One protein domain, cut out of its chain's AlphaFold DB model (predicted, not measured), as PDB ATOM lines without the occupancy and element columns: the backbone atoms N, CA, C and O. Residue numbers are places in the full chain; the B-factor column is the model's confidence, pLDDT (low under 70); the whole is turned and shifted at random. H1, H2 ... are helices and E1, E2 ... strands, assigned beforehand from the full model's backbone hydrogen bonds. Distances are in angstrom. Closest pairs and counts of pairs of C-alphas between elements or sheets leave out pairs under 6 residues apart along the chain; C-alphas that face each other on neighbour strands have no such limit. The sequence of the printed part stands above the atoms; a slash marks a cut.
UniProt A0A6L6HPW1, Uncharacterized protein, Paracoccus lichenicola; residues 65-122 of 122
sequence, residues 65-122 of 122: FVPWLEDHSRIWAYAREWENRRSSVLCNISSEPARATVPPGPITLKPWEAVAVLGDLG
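Overview. This is residues 65 to 122 of the 122 residues of an uncharacterized protein of Paracoccus lichenicola (UniProt A0A6L6HPW1). With little regular structure, the domain is a long hairpin, E2 and E3, with short E1 beside E2; residues 93 to 110 loop back to the short helix H1, which only grazes this small sheet. The 58 printed residues, 23 in named elements, run E1, E2, E3, H1 and are mostly strand; the sheet, in that strand order, is a meander, each strand the antiparallel neighbour of the one before. The whole is compact, radius of gyration of the C-alphas 11.7 A, yet elongated, 37 by 24 by 16 A.

Along the chain. E1, residues 65 to 67, begins at C-alpha 65 (38.298, -31.261, 38.198). E2, residues 75 to 82, spans 23.0 A; E3, residues 85 to 92, 23.5 A. H1, residues 111 to 114, ends at C-alpha 114 (27.361, -25.821, 28.679).

Arrangement. Hairpin E1 and E2 has N 66 and O 79 within hydrogen-bond range, 3.0 A; hairpin E2 and E3 has N 80 and O 87, 2.8 A. E1 and E3 are apart. The closest C-alphas of E3 and H1, Val 89 and Ala 114, are 6.5 A apart. H1 is too short for an O i to N i+4 pair; its one O i to N i+3 pair is within range.

Size, cuts and confidence. The farthest C-alphas, Glu 83 and Gly 122, are 38.6 A apart. The printed part has no cut; the link E3 to H1 is long. Residues 104 to 122 have pLDDT under 70.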
ATOM      1  N   PHE A  65      38.306 -32.721  38.219       88.25
ATOM      2  CA  PHE A  65      38.298 -31.261  38.198       88.25
ATOM      3  C   PHE A  65      39.697 -30.734  37.856       88.25
ATOM      4  O   PHE A  65      40.654 -31.049  38.565       88.25
ATOM      5  N   VAL A  66      39.806 -29.952  36.782       87.31
ATOM      6  CA  VAL A  66      41.061 -29.321  36.348       87.31
ATOM      7  C   VAL A  66      40.810 -27.827  36.130       87.31
ATOM      8  O   VAL A  66      40.257 -27.452  35.094       87.31
ATOM      9  N   PRO A  67      41.142 -26.959  37.094       86.81
ATOM     10  CA  PRO A  67      41.039 -25.519  36.898       86.81
ATOM     11  C   PRO A  67      42.084 -25.041  35.871       86.81
ATOM     12  O   PRO A  67      43.137 -25.659  35.722       86.81
ATOM     13  N   TRP A  68      41.780 -23.983  35.112       84.12
ATOM     14  CA  TRP A  68      42.731 -23.415  34.133       84.12
ATOM     15  C   TRP A  68      42.740 -21.882  34.071       84.12
ATOM     16  O   TRP A  68      43.543 -21.305  33.343       84.12
ATOM     17  N   LEU A  69      41.804 -21.216  34.750       83.50
ATOM     18  CA  LEU A  69      41.620 -19.761  34.697       83.50
ATOM     19  C   LEU A  69      41.528 -19.186  36.120       83.50
ATOM     20  O   LEU A  69      40.697 -18.329  36.398       83.50
ATOM     21  N   GLU A  70      42.340 -19.714  37.036       77.81
ATOM     22  CA  GLU A  70      42.301 -19.366  38.467       77.81
ATOM     23  C   GLU A  70      42.630 -17.890  38.714       77.81
ATOM     24  O   GLU A  70      42.010 -17.259  39.565       77.81
ATOM     25  N   ASP A  71      43.518 -17.321  37.899       81.94
ATOM     26  CA  ASP A  71      43.959 -15.928  38.017       81.94
ATOM     27  C   ASP A  71      42.986 -14.918  37.382       81.94
ATOM     28  O   ASP A  71      43.181 -13.702  37.473       81.94
ATOM     29  N   HIS A  72      41.930 -15.378  36.702       82.50
ATOM     30  CA  HIS A  72      41.029 -14.473  36.000       82.50
ATOM     31  C   HIS A  72      39.970 -13.898  36.946       82.50
ATOM     32  O   HIS A  72      39.044 -14.572  37.383       82.50
ATOM     33  N   SER A  73      40.024 -12.584  37.151       82.19
ATOM     34  CA  SER A  73      39.183 -11.843  38.109       82.19
ATOM     35  C   SER A  73      37.662 -11.896  37.887       82.19
ATOM     36  O   SER A  73      36.902 -11.500  38.767       82.19
ATOM     37  N   ARG A  74      37.200 -12.337  36.712       84.56
ATOM     38  CA  ARG A  74      35.791 -12.253  36.277       84.56
ATOM     39  C   ARG A  74      35.222 -13.570  35.773       84.56
ATOM     40  O   ARG A  74      34.006 -13.729  35.732       84.56
ATOM     41  N   ILE A  75      36.078 -14.497  35.356       84.69
ATOM     42  CA  ILE A  75      35.656 -15.752  34.742       84.69
ATOM     43  C   ILE A  75      36.186 -16.880  35.600       84.69
ATOM     44  O   ILE A  75      37.389 -17.100  35.677       84.69
ATOM     45  N   TRP A  76      35.270 -17.636  36.186       84.25
ATOM     46  CA  TRP A  76      35.605 -18.876  36.854       84.25
ATOM     47  C   TRP A  76      35.451 -20.032  35.869       84.25
ATOM     48  O   TRP A  76      34.347 -20.295  35.383       84.25
ATOM     49  N   ALA A  77      36.555 -20.702  35.536       86.25
ATOM     50  CA  ALA A  77      36.551 -21.756  34.529       86.25
ATOM     51  C   ALA A  77      37.367 -22.988  34.927       86.25
ATOM     52  O   ALA A  77      38.457 -22.891  35.495       86.25
ATOM     53  N   TYR A  78      36.819 -24.156  34.596       85.75
ATOM     54  CA  TYR A  78      37.430 -25.449  34.874       85.75
ATOM     55  C   TYR A  78      37.025 -26.513  33.848       85.75
ATOM     56  O   TYR A  78      35.949 -26.464  33.243       85.75
ATOM     57  N   ALA A  79      37.882 -27.521  33.697       84.12
ATOM     58  CA  ALA A  79      37.625 -28.733  32.938       84.12
ATOM     59  C   ALA A  79      37.071 -29.839  33.830       84.12
ATOM     60  O   ALA A  79      37.420 -29.967  35.007       84.12
ATOM     61  N   ARG A  80      36.273 -30.699  33.209       83.50
ATOM     62  CA  ARG A  80      36.002 -32.056  33.659       83.50
ATOM     63  C   ARG A  80      36.544 -33.027  32.625       83.50
ATOM     64  O   ARG A  80      36.111 -32.984  31.476       83.50
ATOM     65  N   GLU A  81      37.473 -33.879  33.033       83.00
ATOM     66  CA  GLU A  81      38.114 -34.867  32.155       83.00
ATOM     67  C   GLU A  81      37.769 -36.288  32.614       83.00
ATOM     68  O   GLU A  81      37.914 -36.611  33.794       83.00
ATOM     69  N   TRP A  82      37.277 -37.122  31.694       80.50
ATOM     70  CA  TRP A  82      36.879 -38.513  31.946       80.50
ATOM     71  C   TRP A  82      37.011 -39.349  30.670       80.50
ATOM     72  O   TRP A  82      36.456 -38.949  29.652       80.50
ATOM     73  N   GLU A  83      37.714 -40.489  30.708       75.94
ATOM     74  CA  GLU A  83      37.824 -41.455  29.591       75.94
ATOM     75  C   GLU A  83      38.008 -40.804  28.203       75.94
ATOM     76  O   GLU A  83      37.238 -41.023  27.267       75.94
ATOM     77  N   ASN A  84      39.028 -39.948  28.080       73.56
ATOM     78  CA  ASN A  84      39.372 -39.217  26.852       73.56
ATOM     79  C   ASN A  84      38.313 -38.201  26.362       73.56
ATOM     80  O   ASN A  84      38.400 -37.672  25.254       73.56
ATOM     81  N   ARG A  85      37.312 -37.899  27.193       73.81
ATOM     82  CA  ARG A  85      36.321 -36.839  26.988       73.81
ATOM     83  C   ARG A  85      36.622 -35.668  27.903       73.81
ATOM     84  O   ARG A  85      36.936 -35.844  29.082       73.81
ATOM     85  N   ARG A  86      36.455 -34.459  27.372       75.75
ATOM     86  CA  ARG A  86      36.597 -33.218  28.129       75.75
ATOM     87  C   ARG A  86      35.322 -32.389  28.049       75.75
ATOM     88  O   ARG A  86      34.728 -32.210  26.985       75.75
ATOM     89  N   SER A  87      34.904 -31.873  29.194       78.25
ATOM     90  CA  SER A  87      33.837 -30.887  29.318       78.25
ATOM     91  C   SER A  87      34.396 -29.615  29.937       78.25
ATOM     92  O   SER A  87      35.153 -29.673  30.902       78.25
ATOM     93  N   SER A  88      34.029 -28.475  29.370       79.75
ATOM     94  CA  SER A  88      34.517 -27.163  29.775       79.75
ATOM     95  C   SER A  88      33.388 -26.387  30.436       79.75
ATOM     96  O   SER A  88      32.345 -26.193  29.816       79.75
ATOM     97  N   VAL A  89      33.587 -25.943  31.676       80.50
ATOM     98  CA  VAL A  89      32.618 -25.119  32.407       80.50
ATOM     99  C   VAL A  89      33.200 -23.726  32.579       80.50
ATOM    100  O   VAL A  89      34.302 -23.578  33.099       80.50
ATOM    101  N   LEU A  90      32.459 -22.716  32.124       81.94
ATOM    102  CA  LEU A  90      32.801 -21.305  32.271       81.94
ATOM    103  C   LEU A  90      31.627 -20.588  32.938       81.94
ATOM    104  O   LEU A  90      30.490 -20.694  32.476       81.94
ATOM    105  N   CYS A  91      31.921 -19.852  34.002       83.44
ATOM    106  CA  CYS A  91      30.979 -19.005  34.715       83.44
ATOM    107  C   CYS A  91      31.526 -17.578  34.740       83.44
ATOM    108  O   CYS A  91      32.616 -17.340  35.259       83.44
ATOM    109  N   ASN A  92      30.778 -16.629  34.178       86.81
ATOM    110  CA  ASN A  92      31.049 -15.218  34.417       86.81
ATOM    111  C   ASN A  92      30.494 -14.865  35.797       86.81
ATOM    112  O   ASN A  92      29.286 -14.939  35.997       86.81
ATOM    113  N   ILE A  93      31.376 -14.522  36.729       84.81
ATOM    114  CA  ILE A  93      31.009 -14.124  38.094       84.81
ATOM    115  C   ILE A  93      30.839 -12.603  38.228       84.81
ATOM    116  O   ILE A  93      30.513 -12.113  39.304       84.81
ATOM    117  N   SER A  94      31.065 -11.856  37.143       81.94
ATOM    118  CA  SER A  94      30.867 -10.409  37.069       81.94
ATOM    119  C   SER A  94      29.615 -10.048  36.266       81.94
ATOM    120  O   SER A  94      29.152 -10.826  35.435       81.94
ATOM    121  N   SER A  95      29.090  -8.842  36.482       82.38
ATOM    122  CA  SER A  95      27.968  -8.293  35.704       82.38
ATOM    123  C   SER A  95      28.387  -7.747  34.333       82.38
ATOM    124  O   SER A  95      27.536  -7.370  33.534       82.38
ATOM    125  N   GLU A  96      29.690  -7.679  34.051       82.69
ATOM    126  CA  GLU A  96      30.214  -7.183  32.779       82.69
ATOM    127  C   GLU A  96      30.488  -8.338  31.806       82.69
ATOM    128  O   GLU A  96      30.948  -9.403  32.230       82.69
ATOM    129  N   PRO A  97      30.286  -8.145  30.490       81.88
ATOM    130  CA  PRO A  97      30.705  -9.116  29.489       81.88
ATOM    131  C   PRO A  97      32.206  -9.407  29.590       81.88
ATOM    132  O   PRO A  97      33.033  -8.495  29.631       81.88
ATOM    133  N   ALA A  98      32.568 -10.688  29.583       80.50
ATOM    134  CA  ALA A  98      33.952 -11.131  29.674       80.50
ATOM    135  C   ALA A  98      34.266 -12.149  28.567       80.50
ATOM    136  O   ALA A  98      33.398 -12.904  28.126       80.50
ATOM    137  N   ARG A  99      35.517 -12.157  28.098       81.31
ATOM    138  CA  ARG A  99      36.009 -13.087  27.075       81.31
ATOM    139  C   ARG A  99      37.086 -13.969  27.690       81.31
ATOM    140  O   ARG A  99      37.997 -13.456  28.324       81.31
ATOM    141  N   ALA A 100      36.992 -15.274  27.463       77.56
ATOM    142  CA  ALA A 100      38.024 -16.235  27.826       77.56
ATOM    143  C   ALA A 100      38.410 -17.075  26.613       77.56
ATOM    144  O   ALA A 100      37.558 -17.452  25.805       77.56
ATOM    145  N   THR A 101      39.694 -17.408  26.535       78.25
ATOM    146  CA  THR A 101      40.207 -18.389  25.582       78.25
ATOM    147  C   THR A 101      40.028 -19.777  26.177       78.25
ATOM    148  O   THR A 101      40.521 -20.064  27.267       78.25
ATOM    149  N   VAL A 102      39.306 -20.642  25.469       75.75
ATOM    150  CA  VAL A 102      39.157 -22.044  25.867       75.75
ATOM    151  C   VAL A 102      40.374 -22.818  25.354       75.75
ATOM    152  O   VAL A 102      40.675 -22.727  24.162       75.75
ATOM    153  N   PRO A 103      41.085 -23.568  26.212       71.44
ATOM    154  CA  PRO A 103      42.204 -24.395  25.772       71.44
ATOM    155  C   PRO A 103      41.748 -25.457  24.753       71.44
ATOM    156  O   PRO A 103      40.628 -25.972  24.863       71.44
ATOM    157  N   PRO A 104      42.595 -25.802  23.769       67.12
ATOM    158  CA  PRO A 104      42.252 -26.776  22.738       67.12
ATOM    159  C   PRO A 104      42.021 -28.173  23.338       67.12
ATOM    160  O   PRO A 104      42.717 -28.589  24.261       67.12
ATOM    161  N   GLY A 105      41.040 -28.909  22.804       66.62
ATOM    162  CA  GLY A 105      40.747 -30.285  23.213       66.62
ATOM    163  C   GLY A 105      39.396 -30.805  22.701       66.62
ATOM    164  O   GLY A 105      38.599 -30.029  22.170       66.62
ATOM    165  N   PRO A 106      39.114 -32.113  22.855       65.44
ATOM    166  CA  PRO A 106      37.849 -32.719  22.445       65.44
ATOM    167  C   PRO A 106      36.715 -32.297  23.393       65.44
ATOM    168  O   PRO A 106      36.422 -32.959  24.391       65.44
ATOM    169  N   ILE A 107      36.077 -31.164  23.088       65.38
ATOM    170  CA  ILE A 107      34.917 -30.669  23.835       65.38
ATOM    171  C   ILE A 107      33.705 -31.533  23.477       65.38
ATOM    172  O   ILE A 107      33.277 -31.587  22.327       65.38
ATOM    173  N   THR A 108      33.138 -32.212  24.474       61.59
ATOM    174  CA  THR A 108      31.986 -33.112  24.274       61.59
ATOM    175  C   THR A 108      30.642 -32.373  24.248       61.59
ATOM    176  O   THR A 108      29.685 -32.855  23.648       61.59
ATOM    177  N   LEU A 109      30.549 -31.211  24.899       64.44
ATOM    178  CA  LEU A 109      29.318 -30.418  24.978       64.44
ATOM    179  C   LEU A 109      29.362 -29.234  24.015       64.44
ATOM    180  O   LEU A 109      30.384 -28.560  23.897       64.44
ATOM    181  N   LYS A 110      28.234 -28.930  23.367       61.75
ATOM    182  CA  LYS A 110      28.146 -27.729  22.533       61.75
ATOM    183  C   LYS A 110      28.240 -26.472  23.414       61.75
ATOM    184  O   LYS A 110      27.714 -26.480  24.530       61.75
ATOM    185  N   PRO A 111      28.815 -25.362  22.914       57.53
ATOM    186  CA  PRO A 111      28.968 -24.129  23.689       57.53
ATOM    187  C   PRO A 111      27.653 -23.640  24.320       57.53
ATOM    188  O   PRO A 111      27.604 -23.329  25.500       57.53
ATOM    189  N   TRP A 112      26.541 -23.671  23.583       57.00
ATOM    190  CA  TRP A 112      25.225 -23.231  24.072       57.00
ATOM    191  C   TRP A 112      24.505 -24.248  24.985       57.00
ATOM    192  O   TRP A 112      23.441 -23.949  25.529       57.00
ATOM    193  N   GLU A 113      25.057 -25.452  25.170       55.72
ATOM    194  CA  GLU A 113      24.551 -26.462  26.112       55.72
ATOM    195  C   GLU A 113      25.269 -26.419  27.466       55.72
ATOM    196  O   GLU A 113      24.713 -26.898  28.454       55.72
ATOM    197  N   ALA A 114      26.468 -25.827  27.517       52.97
ATOM    198  CA  ALA A 114      27.361 -25.821  28.679       52.97
ATOM    199  C   ALA A 114      27.790 -24.419  29.147       52.97
ATOM    200  O   ALA A 114      28.683 -24.290  29.981       52.97
ATOM    201  N   VAL A 115      27.151 -23.358  28.655       51.12
ATOM    202  CA  VAL A 115      27.337 -22.010  29.197       51.12
ATOM    203  C   VAL A 115      26.370 -21.813  30.366       51.12
ATOM    204  O   VAL A 115      25.187 -21.522  30.191       51.12
ATOM    205  N   ALA A 116      26.880 -21.991  31.583       46.38
ATOM    206  CA  ALA A 116      26.245 -21.478  32.789       46.38
ATOM    207  C   ALA A 116      26.686 -20.017  32.976       46.38
ATOM    208  O   ALA A 116      27.521 -19.712  33.823       46.38
ATOM    209  N   VAL A 117      26.147 -19.100  32.162       38.72
ATOM    210  CA  VAL A 117      26.190 -17.667  32.501       38.72
ATOM    211  C   VAL A 117      25.208 -17.465  33.655       38.72
ATOM    212  O   VAL A 117      24.019 -17.242  33.450       38.72
ATOM    213  N   LEU A 118      25.700 -17.590  34.887       35.22
ATOM    214  CA  LEU A 118      25.058 -17.029  36.077       35.22
ATOM    215  C   LEU A 118      25.455 -15.551  36.161       35.22
ATOM    216  O   LEU A 118      26.205 -15.153  37.039       35.22
ATOM    217  N   GLY A 119      25.013 -14.756  35.189       30.47
ATOM    218  CA  GLY A 119      25.453 -13.365  35.069       30.47
ATOM    219  C   GLY A 119      24.477 -12.432  34.366       30.47
ATOM    220  O   GLY A 119      24.818 -11.276  34.175       30.47
ATOM    221  N   ASP A 120      23.277 -12.898  34.015       33.16
ATOM    222  CA  ASP A 120      22.211 -12.003  33.573       33.16
ATOM    223  C   ASP A 120      20.945 -12.309  34.379       33.16
ATOM    224  O   ASP A 120      20.145 -13.188  34.052       33.16
ATOM    225  N   LEU A 121      20.849 -11.658  35.538       31.89
ATOM    226  CA  LEU A 121      19.587 -11.463  36.244       31.89
ATOM    227  C   LEU A 121      19.101 -10.052  35.895       31.89
ATOM    228  O   LEU A 121      19.157  -9.153  36.733       31.89
ATOM    229  N   GLY A 122      18.697  -9.881  34.636       34.72
ATOM    230  CA  GLY A 122      17.792  -8.824  34.188       34.72
ATOM    231  C   GLY A 122      16.348  -9.304  34.224       34.72
ATOM    232  O   GLY A 122      16.101 -10.458  33.799       34.72
TER     233      GLY A 122